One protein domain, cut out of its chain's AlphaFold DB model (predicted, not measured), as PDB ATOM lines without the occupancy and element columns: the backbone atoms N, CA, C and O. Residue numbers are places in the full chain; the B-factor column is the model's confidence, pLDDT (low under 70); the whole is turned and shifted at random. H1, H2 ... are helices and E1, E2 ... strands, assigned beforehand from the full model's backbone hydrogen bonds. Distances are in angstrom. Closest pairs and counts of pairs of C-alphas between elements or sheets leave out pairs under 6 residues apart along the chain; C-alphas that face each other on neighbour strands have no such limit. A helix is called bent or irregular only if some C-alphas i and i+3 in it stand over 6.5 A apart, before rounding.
ATOM      1  N   LYS A 163     147.381 116.245 170.324       87.38
ATOM      2  CA  LYS A 163     146.216 116.977 169.835       87.38
ATOM      3  C   LYS A 163     144.963 116.564 170.608       87.38
ATOM      4  O   LYS A 163     144.828 115.425 171.045       87.38
ATOM      5  N   LEU A 164     144.035 117.504 170.772       87.88
ATOM      6  CA  LEU A 164     142.740 117.235 171.394       87.88
ATOM      7  C   LEU A 164     141.781 116.541 170.421       87.88
ATOM      8  O   LEU A 164     141.766 116.848 169.223       87.88
ATOM      9  N   SER A 165     140.936 115.657 170.954       85.00
ATOM     10  CA  SER A 165     139.798 115.101 170.218       85.00
ATOM     11  C   SER A 165     138.775 116.192 169.858       85.00
ATOM     12  O   SER A 165     138.802 117.294 170.405       85.00
ATOM     13  N   GLY A 166     137.838 115.908 168.944       81.25
ATOM     14  CA  GLY A 166     136.846 116.903 168.501       81.25
ATOM     15  C   GLY A 166     135.999 117.494 169.641       81.25
ATOM     16  O   GLY A 166     135.755 118.700 169.661       81.25
ATOM     17  N   GLY A 167     135.603 116.666 170.616       86.81
ATOM     18  CA  GLY A 167     134.856 117.110 171.799       86.81
ATOM     19  C   GLY A 167     135.700 117.973 172.741       86.81
ATOM     20  O   GLY A 167     135.302 119.089 173.075       86.81
ATOM     21  N   GLU A 168     136.899 117.502 173.097       89.25
ATOM     22  CA  GLU A 168     137.844 118.245 173.946       89.25
ATOM     23  C   GLU A 168     138.272 119.566 173.299       89.25
ATOM     24  O   GLU A 168     138.451 120.566 173.985       89.25
ATOM     25  N   PHE A 169     138.395 119.610 171.971       88.62
ATOM     26  CA  PHE A 169     138.693 120.838 171.245       88.62
ATOM     27  C   PHE A 169     137.570 121.873 171.392       88.62
ATOM     28  O   PHE A 169     137.847 123.047 171.638       88.62
ATOM     29  N   SER A 170     136.305 121.453 171.296       88.12
ATOM     30  CA  SER A 170     135.159 122.344 171.521       88.12
ATOM     31  C   SER A 170     135.148 122.896 172.951       88.12
ATOM     32  O   SER A 170     134.945 124.095 173.151       88.12
ATOM     33  N   GLU A 171     135.430 122.058 173.949       90.94
ATOM     34  CA  GLU A 171     135.591 122.497 175.341       90.94
ATOM     35  C   GLU A 171     136.752 123.495 175.480       90.94
ATOM     36  O   GLU A 171     136.586 124.588 176.024       90.94
ATOM     37  N   TRP A 172     137.907 123.169 174.901       90.56
ATOM     38  CA  TRP A 172     139.113 123.990 174.932       90.56
ATOM     39  C   TRP A 172     138.899 125.386 174.341       90.56
ATOM     40  O   TRP A 172     139.391 126.375 174.889       90.56
ATOM     41  N   THR A 173     138.141 125.503 173.245       85.25
ATOM     42  CA  THR A 173     137.873 126.810 172.618       85.25
ATOM     43  C   THR A 173     137.122 127.769 173.542       85.25
ATOM     44  O   THR A 173     137.445 128.957 173.551       85.25
ATOM     45  N   ASN A 174     136.215 127.257 174.379       84.62
ATOM     46  CA  ASN A 174     135.395 128.049 175.302       84.62
ATOM     47  C   ASN A 174     136.003 128.174 176.714       84.62
ATOM     48  O   ASN A 174     135.489 128.912 177.552       84.62
ATOM     49  N   ALA A 175     137.087 127.451 176.991       88.50
ATOM     50  CA  ALA A 175     137.749 127.411 178.288       88.50
ATOM     51  C   ALA A 175     138.641 128.641 178.559       88.50
ATOM     52  O   ALA A 175     139.211 129.237 177.644       88.50
ATOM     53  N   ASN A 176     138.834 128.968 179.842       89.50
ATOM     54  CA  ASN A 176     139.864 129.916 180.281       89.50
ATOM     55  C   ASN A 176     141.284 129.311 180.154       89.50
ATOM     56  O   ASN A 176     141.444 128.116 179.898       89.50
ATOM     57  N   LEU A 177     142.331 130.124 180.351       91.12
ATOM     58  CA  LEU A 177     143.725 129.691 180.157       91.12
ATOM     59  C   LEU A 177     144.127 128.491 181.031       91.12
ATOM     60  O   LEU A 177     144.837 127.608 180.550       91.12
ATOM     61  N   LEU A 178     143.640 128.426 182.273       93.00
ATOM     62  CA  LEU A 178     143.926 127.317 183.186       93.00
ATOM     63  C   LEU A 178     143.278 126.016 182.701       93.00
ATOM     64  O   LEU A 178     143.948 125.000 182.555       93.00
ATOM     65  N   LYS A 179     141.993 126.051 182.352       93.81
ATOM     66  CA  LYS A 179     141.287 124.870 181.853       93.81
ATOM     67  C   LYS A 179     141.835 124.397 180.498       93.81
ATOM     68  O   LYS A 179     141.921 123.199 180.238       93.81
ATOM     69  N   ARG A 180     142.295 125.319 179.646       93.19
ATOM     70  CA  ARG A 180     143.033 124.985 178.416       93.19
ATOM     71  C   ARG A 180     144.349 124.277 178.697       93.19
ATOM     72  O   ARG A 180     144.721 123.380 177.940       93.19
ATOM     73  N   TYR A 181     145.060 124.699 179.740       95.44
ATOM     74  CA  TYR A 181     146.260 124.012 180.187       95.44
ATOM     75  C   TYR A 181     145.938 122.580 180.602       95.44
ATOM     76  O   TYR A 181     146.561 121.679 180.065       95.44
ATOM     77  N   GLU A 182     144.940 122.373 181.462       94.81
ATOM     78  CA  GLU A 182     144.532 121.043 181.943       94.81
ATOM     79  C   GLU A 182     144.204 120.071 180.798       94.81
ATOM     80  O   GLU A 182     144.649 118.926 180.804       94.81
ATOM     81  N   LEU A 183     143.458 120.535 179.789       93.75
ATOM     82  CA  LEU A 183     143.123 119.723 178.614       93.75
ATOM     83  C   LEU A 183     144.374 119.366 177.798       93.75
ATOM     84  O   LEU A 183     144.569 118.213 177.422       93.75
ATOM     85  N   ASN A 184     145.248 120.344 177.543       93.62
ATOM     86  CA  ASN A 184     146.454 120.140 176.740       93.62
ATOM     87  C   ASN A 184     147.528 119.316 177.464       93.62
ATOM     88  O   ASN A 184     148.223 118.515 176.836       93.62
ATOM     89  N   SER A 185     147.708 119.544 178.764       94.81
ATOM     90  CA  SER A 185     148.776 118.934 179.550       94.81
ATOM     91  C   SER A 185     148.555 117.439 179.724       94.81
ATOM     92  O   SER A 185     149.532 116.704 179.712       94.81
ATOM     93  N   LYS A 186     147.305 116.966 179.781       93.44
ATOM     94  CA  LYS A 186     146.976 115.537 179.871       93.44
ATOM     95  C   LYS A 186     147.655 114.706 178.774       93.44
ATOM     96  O   LYS A 186     148.403 113.783 179.084       93.44
ATOM     97  N   ASN A 187     147.429 115.048 177.503       90.25
ATOM     98  CA  ASN A 187     148.002 114.292 176.381       90.25
ATOM     99  C   ASN A 187     149.521 114.497 176.296       90.25
ATOM    100  O   ASN A 187     150.266 113.553 176.046       90.25
ATOM    101  N   TYR A 188     149.992 115.716 176.573       93.38
ATOM    102  CA  TYR A 188     151.418 116.030 176.573       93.38
ATOM    103  C   TYR A 188     152.204 115.243 177.637       93.38
ATOM    104  O   TYR A 188     153.252 114.680 177.337       93.38
ATOM    105  N   LEU A 189     151.705 115.180 178.875       94.00
ATOM    106  CA  LEU A 189     152.358 114.472 179.978       94.00
ATOM    107  C   LEU A 189     152.321 112.955 179.778       94.00
ATOM    108  O   LEU A 189     153.322 112.305 180.061       94.00
ATOM    109  N   LYS A 190     151.230 112.406 179.226       91.06
ATOM    110  CA  LYS A 190     151.156 110.987 178.833       91.06
ATOM    111  C   LYS A 190     152.232 110.637 177.800       91.06
ATOM    112  O   LYS A 190     152.899 109.613 177.916       91.06
ATOM    113  N   GLU A 191     152.426 111.500 176.806       88.12
ATOM    114  CA  GLU A 191     153.469 111.308 175.799       88.12
ATOM    115  C   GLU A 191     154.877 111.447 176.396       88.12
ATOM    116  O   GLU A 191     155.753 110.645 176.081       88.12
ATOM    117  N   LEU A 192     155.102 112.396 177.312       90.06
ATOM    118  CA  LEU A 192     156.371 112.486 178.040       90.06
ATOM    119  C   LEU A 192     156.641 111.243 178.888       90.06
ATOM    120  O   LEU A 192     157.757 110.732 178.863       90.06
ATOM    121  N   GLU A 193     155.641 110.733 179.609       91.69
ATOM    122  CA  GLU A 193     155.752 109.498 180.386       91.69
ATOM    123  C   GLU A 193     156.169 108.333 179.487       91.69
ATOM    124  O   GLU A 193     157.137 107.631 179.783       91.69
ATOM    125  N   ARG A 194     155.514 108.180 178.332       86.50
ATOM    126  CA  ARG A 194     155.873 107.178 177.324       86.50
ATOM    127  C   ARG A 194     157.321 107.330 176.854       86.50
ATOM    128  O   ARG A 194     158.022 106.333 176.706       86.50
ATOM    129  N   GLN A 195     157.791 108.556 176.640       84.75
ATOM    130  CA  GLN A 195     159.165 108.814 176.203       84.75
ATOM    131  C   GLN A 195     160.193 108.466 177.282       84.75
ATOM    132  O   GLN A 195     161.175 107.787 176.989       84.75
ATOM    133  N   VAL A 196     159.974 108.887 178.532       86.56
ATOM    134  CA  VAL A 196     160.946 108.668 179.619       86.56
ATOM    135  C   VAL A 196     160.961 107.230 180.135       86.56
ATOM    136  O   VAL A 196     161.983 106.781 180.644       86.56
ATOM    137  N   THR A 197     159.855 106.503 179.978       85.06
ATOM    138  CA  THR A 197     159.753 105.068 180.292       85.06
ATOM    139  C   THR A 197     160.154 104.178 179.118       85.06
ATOM    140  O   THR A 197     160.097 102.959 179.237       85.06
ATOM    141  N   PHE A 198     160.532 104.763 177.975       79.69
ATOM    142  CA  PHE A 198     160.818 104.039 176.737       79.69
ATOM    143  C   PHE A 198     159.682 103.064 176.371       79.69
ATOM    144  O   PHE A 198     159.861 101.857 176.277       79.69
ATOM    145  N   ASN A 199     158.469 103.602 176.214       76.50
ATOM    146  CA  ASN A 199     157.225 102.852 175.992       76.50
ATOM    147  C   ASN A 199     156.907 101.820 177.089       76.50
ATOM    148  O   ASN A 199     156.346 100.764 176.805       76.50
ATOM    149  N   GLY A 200     157.243 102.130 178.343       81.06
ATOM    150  CA  GLY A 200     157.013 101.242 179.482       81.06
ATOM    151  C   GLY A 200     158.061 100.140 179.665       81.06
ATOM    152  O   GLY A 200     157.920  99.341 180.587       81.06
ATOM    153  N   GLU A 201     159.117 100.090 178.845       81.19
ATOM    154  CA  GLU A 201     160.241  99.164 179.051       81.19
ATOM    155  C   GLU A 201     161.018  99.475 180.341       81.19
ATOM    156  O   GLU A 201     161.588  98.579 180.964       81.19
ATOM    157  N   ILE A 202     161.014 100.741 180.771       85.06
ATOM    158  CA  ILE A 202     161.629 101.215 182.010       85.06
ATOM    159  C   ILE A 202     160.527 101.694 182.965       85.06
ATOM    160  O   ILE A 202     159.767 102.597 182.614       85.06
ATOM    161  N   PRO A 203     160.455 101.159 184.197       90.88
ATOM    162  CA  PRO A 203     159.525 101.645 185.211       90.88
ATOM    163  C   PRO A 203     159.681 103.148 185.509       90.88
ATOM    164  O   PRO A 203     160.796 103.659 185.639       90.88
ATOM    165  N   LEU A 204     158.564 103.870 185.658       89.19
ATOM    166  CA  LEU A 204     158.564 105.325 185.882       89.19
ATOM    167  C   LEU A 204     159.256 105.744 187.194       89.19
ATOM    168  O   LEU A 204     159.782 106.851 187.300       89.19
ATOM    169  N   ASP A 205     159.301 104.873 188.202       88.88
ATOM    170  CA  ASP A 205     160.031 105.105 189.453       88.88
ATOM    171  C   ASP A 205     161.557 105.133 189.256       88.88
ATOM    172  O   ASP A 205     162.256 105.773 190.042       88.88
ATOM    173  N   LYS A 206     162.080 104.525 188.179       90.81
ATOM    174  CA  LYS A 206     163.494 104.646 187.778       90.81
ATOM    175  C   LYS A 206     163.810 105.987 187.131       90.81
ATOM    176  O   LYS A 206     164.954 106.434 187.173       90.81
ATOM    177  N   TYR A 207     162.815 106.655 186.557       91.75
ATOM    178  CA  TYR A 207     162.997 108.000 186.039       91.75
ATOM    179  C   TYR A 207     163.119 108.995 187.198       91.75
ATOM    180  O   TYR A 207     162.207 109.140 188.017       91.75
ATOM    181  N   ARG A 208     164.261 109.687 187.254       92.12
ATOM    182  CA  ARG A 208     164.641 110.608 188.335       92.12
ATOM    183  C   ARG A 208     164.490 109.993 189.737       92.12
ATOM    184  O   ARG A 208     163.855 110.574 190.621       92.12
ATOM    185  N   SER A 209     165.018 108.780 189.920       89.94
ATOM    186  CA  SER A 209     164.946 108.039 191.188       89.94
ATOM    187  C   SER A 209     165.700 108.715 192.342       89.94
ATOM    188  O   SER A 209     165.507 108.353 193.498       89.94
ATOM    189  N   GLU A 210     166.551 109.706 192.055       87.94
ATOM    190  CA  GLU A 210     167.242 110.538 193.047       87.94
ATOM    191  C   GLU A 210     166.314 111.499 193.810       87.94
ATOM    192  O   GLU A 210     166.736 112.122 194.792       87.94
ATOM    193  N   LEU A 211     165.074 111.664 193.339       91.38
ATOM    194  CA  LEU A 211     164.066 112.519 193.953       91.38
ATOM    195  C   LEU A 211     163.295 111.752 195.029       91.38
ATOM    196  O   LEU A 211     162.570 110.803 194.734       91.38
ATOM    197  N   LYS A 212     163.407 112.211 196.279       84.00
ATOM    198  CA  LYS A 212     162.672 111.670 197.427       84.00
ATOM    199  C   LYS A 212     161.600 112.656 197.887       84.00
ATOM    200  O   LYS A 212     161.884 113.843 198.063       84.00
ATOM    201  N   ILE A 213     160.378 112.157 198.084       90.56
ATOM    202  CA  ILE A 213     159.254 112.914 198.641       90.56
ATOM    203  C   ILE A 213     158.263 111.969 199.337       90.56
ATOM    204  O   ILE A 213     158.040 110.852 198.874       90.56
ATOM    205  N   THR A 214     157.676 112.410 200.452       91.88
ATOM    206  CA  THR A 214     156.566 111.709 201.118       91.88
ATOM    207  C   THR A 214     155.224 112.132 200.514       91.88
ATOM    208  O   THR A 214     155.112 113.231 199.969       91.88
ATOM    209  N   ASN A 215     154.184 111.299 200.637       93.12
ATOM    210  CA  ASN A 215     152.846 111.644 200.136       93.12
ATOM    211  C   ASN A 215     152.333 112.968 200.735       93.12
ATOM    212  O   ASN A 215     151.929 113.848 199.983       93.12
ATOM    213  N   ASP A 216     152.478 113.164 202.048       94.56
ATOM    214  CA  ASP A 216     152.065 114.398 202.733       94.56
ATOM    215  C   ASP A 216     152.763 115.645 202.168       94.56
ATOM    216  O   ASP A 216     152.139 116.685 201.957       94.56
ATOM    217  N   LYS A 217     154.072 115.557 201.888       94.75
ATOM    218  CA  LYS A 217     154.839 116.680 201.328       94.75
ATOM    219  C   LYS A 217     154.482 116.953 199.878       94.75
ATOM    220  O   LYS A 217     154.476 118.112 199.462       94.75
ATOM    221  N   LYS A 218     154.167 115.907 199.121       95.56
ATOM    222  CA  LYS A 218     153.668 116.029 197.755       95.56
ATOM    223  C   LYS A 218     152.306 116.720 197.731       95.56
ATOM    224  O   LYS A 218     152.143 117.685 196.995       95.56
ATOM    225  N   GLU A 219     151.372 116.313 198.586       96.88
ATOM    226  CA  GLU A 219     150.062 116.966 198.712       96.88
ATOM    227  C   GLU A 219     150.184 118.431 199.163       96.88
ATOM    228  O   GLU A 219     149.499 119.309 198.631       96.88
ATOM    229  N   GLU A 220     151.091 118.725 200.103       96.31
ATOM    230  CA  GLU A 220     151.391 120.096 200.527       96.31
ATOM    231  C   GLU A 220     151.896 120.951 199.354       96.31
ATOM    232  O   GLU A 220     151.438 122.085 199.161       96.31
ATOM    233  N   PHE A 221     152.827 120.411 198.559       97.44
ATOM    234  CA  PHE A 221     153.343 121.075 197.368       97.44
ATOM    235  C   PHE A 221     152.237 121.295 196.335       97.44
ATOM    236  O   PHE A 221     152.063 122.415 195.866       97.44
ATOM    237  N   ASP A 222     151.451 120.267 196.022       98.19
ATOM    238  CA  ASP A 222     150.417 120.316 194.988       98.19
ATOM    239  C   ASP A 222     149.300 121.311 195.338       98.19
ATOM    240  O   ASP A 222     148.783 122.015 194.462       98.19
ATOM    241  N   LYS A 223     148.976 121.460 196.630       98.12
ATOM    242  CA  LYS A 223     148.067 122.507 197.111       98.12
ATOM    243  C   LYS A 223     148.626 123.906 196.839       98.12
ATOM    244  O   LYS A 223     147.920 124.739 196.274       98.12
ATOM    245  N   LYS A 224     149.895 124.156 197.189       98.06
ATOM    246  CA  LYS A 224     150.575 125.430 196.888       98.06
ATOM    247  C   LYS A 224     150.655 125.667 195.382       98.06
ATOM    248  O   LYS A 224     150.386 126.776 194.929       98.06
ATOM    249  N   ALA A 225     150.985 124.637 194.607       98.12
ATOM    250  CA  ALA A 225     151.131 124.709 193.162       98.12
ATOM    251  C   ALA A 225     149.840 125.170 192.477       98.12
ATOM    252  O   ALA A 225     149.880 126.031 191.598       98.12
ATOM    253  N   LYS A 226     148.688 124.670 192.939       97.50
ATOM    254  CA  LYS A 226     147.369 125.094 192.461       97.50
ATOM    255  C   LYS A 226     147.116 126.585 192.699       97.50
ATOM    256  O   LYS A 226     146.721 127.283 191.767       97.50
ATOM    257  N   ASP A 227     147.376 127.076 193.911       97.31
ATOM    258  CA  ASP A 227     147.178 128.490 194.266       97.31
ATOM    259  C   ASP A 227     148.146 129.409 193.501       97.31
ATOM    260  O   ASP A 227     147.778 130.494 193.049       97.31
ATOM    261  N   LEU A 228     149.379 128.939 193.304       97.94
ATOM    262  CA  LEU A 228     150.443 129.620 192.565       97.94
ATOM    263  C   LEU A 228     150.330 129.461 191.047       97.94
ATOM    264  O   LEU A 228     151.119 130.072 190.328       97.94
ATOM    265  N   LYS A 229     149.392 128.649 190.549       98.00
ATOM    266  CA  LYS A 229     149.213 128.347 189.122       98.00
ATOM    267  C   LYS A 229     150.517 127.900 188.446       98.00
ATOM    268  O   LYS A 229     150.899 128.385 187.377       98.00
ATOM    269  N   ILE A 230     151.184 126.955 189.089       98.06
ATOM    270  CA  ILE A 230     152.350 126.237 188.574       98.06
ATOM    271  C   ILE A 230     152.028 124.741 188.493       98.06
ATOM    272  O   ILE A 230     150.998 124.281 188.986       98.06
ATOM    273  N   ASP A 231     152.905 123.984 187.848       97.62
ATOM    274  CA  ASP A 231     152.792 122.531 187.777       97.62
ATOM    275  C   ASP A 231     152.827 121.861 189.154       97.62
ATOM    276  O   ASP A 231     153.550 122.286 190.055       97.62
ATOM    277  N   ASN A 232     152.069 120.770 189.286       97.44
ATOM    278  CA  ASN A 232     152.162 119.871 190.434       97.44
ATOM    279  C   ASN A 232     153.495 119.096 190.421       97.44
ATOM    280  O   ASN A 232     154.227 119.098 189.424       97.44
ATOM    281  N   TRP A 233     153.817 118.420 191.521       96.88
ATOM    282  CA  TRP A 233     155.127 117.796 191.710       96.88
ATOM    283  C   TRP A 233     155.449 116.746 190.631       96.88
ATOM    284  O   TRP A 233     156.545 116.750 190.070       96.88
ATOM    285  N   ASP A 234     154.488 115.890 190.270       95.62
ATOM    286  CA  ASP A 234     154.695 114.860 189.238       95.62
ATOM    287  C   ASP A 234     154.923 115.464 187.848       95.62
ATOM    288  O   ASP A 234     155.775 114.995 187.091       95.62
ATOM    289  N   SER A 235     154.198 116.533 187.512       96.56
ATOM    290  CA  SER A 235     154.354 117.226 186.231       96.56
ATOM    291  C   SER A 235     155.727 117.891 186.138       96.56
ATOM    292  O   SER A 235     156.386 117.783 185.104       96.56
ATOM    293  N   LEU A 236     156.207 118.511 187.225       97.00
ATOM    294  CA  LEU A 236     157.573 119.044 187.308       97.00
ATOM    295  C   LEU A 236     158.619 117.939 187.136       97.00
ATOM    296  O   LEU A 236     159.587 118.115 186.388       97.00
ATOM    297  N   LYS A 237     158.413 116.786 187.788       95.81
ATOM    298  CA  LYS A 237     159.287 115.618 187.656       95.81
ATOM    299  C   LYS A 237     159.376 115.183 186.194       95.81
ATOM    300  O   LYS A 237     160.491 115.148 185.675       95.81
ATOM    301  N   LEU A 238     158.239 114.917 185.541       95.00
ATOM    302  CA  LEU A 238     158.141 114.460 184.145       95.00
ATOM    303  C   LEU A 238     158.741 115.448 183.140       95.00
ATOM    304  O   LEU A 238     159.428 115.039 182.206       95.00
ATOM    305  N   LYS A 239     158.526 116.754 183.338       95.50
ATOM    306  CA  LYS A 239     159.114 117.798 182.483       95.50
ATOM    307  C   LYS A 239     160.622 117.969 182.685       95.50
ATOM    308  O   LYS A 239     161.264 118.666 181.904       95.50
ATOM    309  N   GLY A 240     161.205 117.345 183.709       95.44
ATOM    310  CA  GLY A 240     162.618 117.514 184.032       95.44
ATOM    311  C   GLY A 240     162.944 118.874 184.652       95.44
ATOM    312  O   GLY A 240     164.092 119.306 184.581       95.44
ATOM    313  N   TYR A 241     161.960 119.546 185.250       97.44
ATOM    314  CA  TYR A 241     162.156 120.852 185.875       97.44
ATOM    315  C   TYR A 241     162.909 120.735 187.206       97.44
ATOM    316  O   TYR A 241     163.001 119.660 187.820       97.44
ATOM    317  N   THR A 242     163.445 121.862 187.661       97.75
ATOM    318  CA  THR A 242     163.962 122.042 189.017       97.75
ATOM    319  C   THR A 242     162.839 121.824 190.019       97.75
ATOM    320  O   THR A 242     161.755 122.390 189.888       97.75
ATOM    321  N   ILE A 243     163.089 120.983 191.019       96.62
ATOM    322  CA  ILE A 243     162.049 120.497 191.928       96.62
ATOM    323  C   ILE A 243     162.553 120.490 193.379       96.62
ATOM    324  O   ILE A 243     163.733 120.195 193.601       96.62
ATOM    325  N   PRO A 244     161.711 120.822 194.377       96.12
ATOM    326  CA  PRO A 244     162.091 120.701 195.779       96.12
ATOM    327  C   PRO A 244     162.250 119.235 196.188       96.12
ATOM    328  O   PRO A 244     161.470 118.369 195.779       96.12
ATOM    329  N   VAL A 245     163.245 118.976 197.036       94.81
ATOM    330  CA  VAL A 245     163.491 117.660 197.634       94.81
ATOM    331  C   VAL A 245     163.489 117.727 199.156       94.81
ATOM    332  O   VAL A 245     163.859 118.741 199.758       94.81
ATOM    333  N   PHE A 246     163.080 116.623 199.776       92.25
ATOM    334  CA  PHE A 246     162.896 116.505 201.219       92.25
ATOM    335  C   PHE A 246     163.627 115.267 201.758       92.25
ATOM    336  O   PHE A 246     163.864 114.314 201.015       92.25
ATOM    337  N   ASP A 247     163.996 115.275 203.042       88.31
ATOM    338  CA  ASP A 247     164.394 114.038 203.727       88.31
ATOM    339  C   ASP A 247     163.189 113.196 204.159       88.31
ATOM    340  O   ASP A 247     162.033 113.583 203.991       88.31
ATOM    341  N   GLU A 248     163.475 112.017 204.713       86.38
ATOM    342  CA  GLU A 248     162.473 111.067 205.211       86.38
ATOM    343  C   GLU A 248     161.601 111.657 206.331       86.38
ATOM    344  O   GLU A 248     160.445 111.268 206.481       86.38
ATOM    345  N   SER A 249     162.117 112.650 207.060       88.19
ATOM    346  CA  SER A 249     161.382 113.403 208.082       88.19
ATOM    347  C   SER A 249     160.557 114.561 207.498       88.19
ATOM    348  O   SER A 249     159.900 115.288 208.241       88.19
ATOM    349  N   GLY A 250     160.587 114.766 206.177       87.19
ATOM    350  CA  GLY A 250     159.867 115.828 205.481       87.19
ATOM    351  C   GLY A 250     160.530 117.208 205.551       87.19
ATOM    352  O   GLY A 250     159.888 118.201 205.198       87.19
ATOM    353  N   ASN A 251     161.791 117.309 205.985       91.69
ATOM    354  CA  ASN A 251     162.523 118.575 205.998       91.69
ATOM    355  C   ASN A 251     163.053 118.903 204.603       91.69
ATOM    356  O   ASN A 251     163.624 118.048 203.927       91.69
ATOM    357  N   PHE A 252     162.918 120.164 204.194       94.00
ATOM    358  CA  PHE A 252     163.447 120.658 202.923       94.00
ATOM    359  C   PHE A 252     164.979 120.539 202.873       94.00
ATOM    360  O   PHE A 252     165.666 120.993 203.789       94.00
ATOM    361  N   LYS A 253     165.515 119.953 201.797       95.44
ATOM    362  CA  LYS A 253     166.964 119.773 201.583       95.44
ATOM    363  C   LYS A 253     167.557 120.668 200.503       95.44
ATOM    364  O   LYS A 253     168.771 120.672 200.344       95.44
ATOM    365  N   GLY A 254     166.725 121.406 199.777       96.31
ATOM    366  CA  GLY A 254     167.137 122.206 198.630       96.31
ATOM    367  C   GLY A 254     166.349 121.841 197.379       96.31
ATOM    368  O   GLY A 254     165.372 121.087 197.416       96.31
ATOM    369  N   LEU A 255     166.793 122.391 196.259       97.75
ATOM    370  CA  LEU A 255     166.275 122.095 194.934       97.75
ATOM    371  C   LEU A 255     167.189 121.099 194.217       97.75
ATOM    372  O   LEU A 255     168.410 121.126 194.391       97.75
ATOM    373  N   LYS A 256     166.602 120.232 193.388       97.19
ATOM    374  CA  LYS A 256     167.348 119.400 192.441       97.19
ATOM    375  C   LYS A 256     166.984 119.757 191.004       97.19
ATOM    376  O   LYS A 256     165.834 119.594 190.585       97.19
ATOM    377  N   ILE A 257     167.976 120.190 190.230       96.62
ATOM    378  CA  ILE A 257     167.879 120.309 188.769       96.62
ATOM    379  C   ILE A 257     168.015 118.921 188.141       96.62
ATOM    380  O   ILE A 257     168.606 118.022 188.744       96.62
TER     381      ILE A 257
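What this domain is: This is residues 163 to 257 of the 802 residues of the protein "Membrane-associated lipoprotein" of Mycoplasma neurolyticum (UniProt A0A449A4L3). A helical hairpin of H1 and the long H2 makes one end, and a small hairpin of strands E1 and E2 lies toward the other, with short H4 in the middle. H3 lies beyond H4 from H2, and the long link of residues 197 to 214 loops round from H2 to H3. The printed part has 95 residues, with four named helices and then two named strands, an antiparallel sheet E1 - E2. The class is mostly helix; the whole is only just loose, close to compact, with a radius of gyration of the C-alphas of 15.3 A and spans of 46 by 35 by 20 A.

Where its parts are: Find C-alpha 166 at (136.846, 116.903, 168.501), where H1, residues 166 to 174, begins. H2, residues 177 to 196, runs 27.2 A to C-alpha 196 at (160.946, 108.668, 179.619), with a kink of 35 degrees near residue 184; it is neither bent nor irregular, but only just: C-alphas 184 and 187 are 6.1 A apart. H3, residues 215 to 228, measures 19.7 A; H4 holds residues 233 to 239. E1 is residues 243 to 246, and E2, residues 252 to 256, ends at (167.348, 119.400, 192.441).

How they stand to each other: H1 and H2 touch as a hairpin at a steep tilt of 43 degrees, closest at the C-alphas of Trp 172 and Arg 180, 5.3 A. Residues 189 to 196 of H2 touch H4 at a steep tilt of 64 degrees, closest at C-alphas 192 and 238, 6.7 A. H3 and H4 only just touch, with 3 pairs of C-alphas within 8 A, closest at C-alphas 222 and 233, 6.3 A; they stand about perpendicular, at 75 degrees. Helix packing is mostly crossed, with 0 of these 3 touching pairs at a shallow tilt. H3 and E1 are near each other, and H2 and H3 are apart. In the hairpin E1 and E2, look at N 245 and O 254, 3.0 A, within hydrogen-bond range. Every O i to N i+4 pair is within range in H3 and H4, against 4 of 5 in H1 and 15 of 16 in H2.

The domain as a whole: The C-alphas farthest apart are those of Gly 166 and Ser 249, 46.7 A. The printed part has no cut; H2 to H3 is the long link, and no printed residue has pLDDT under 70.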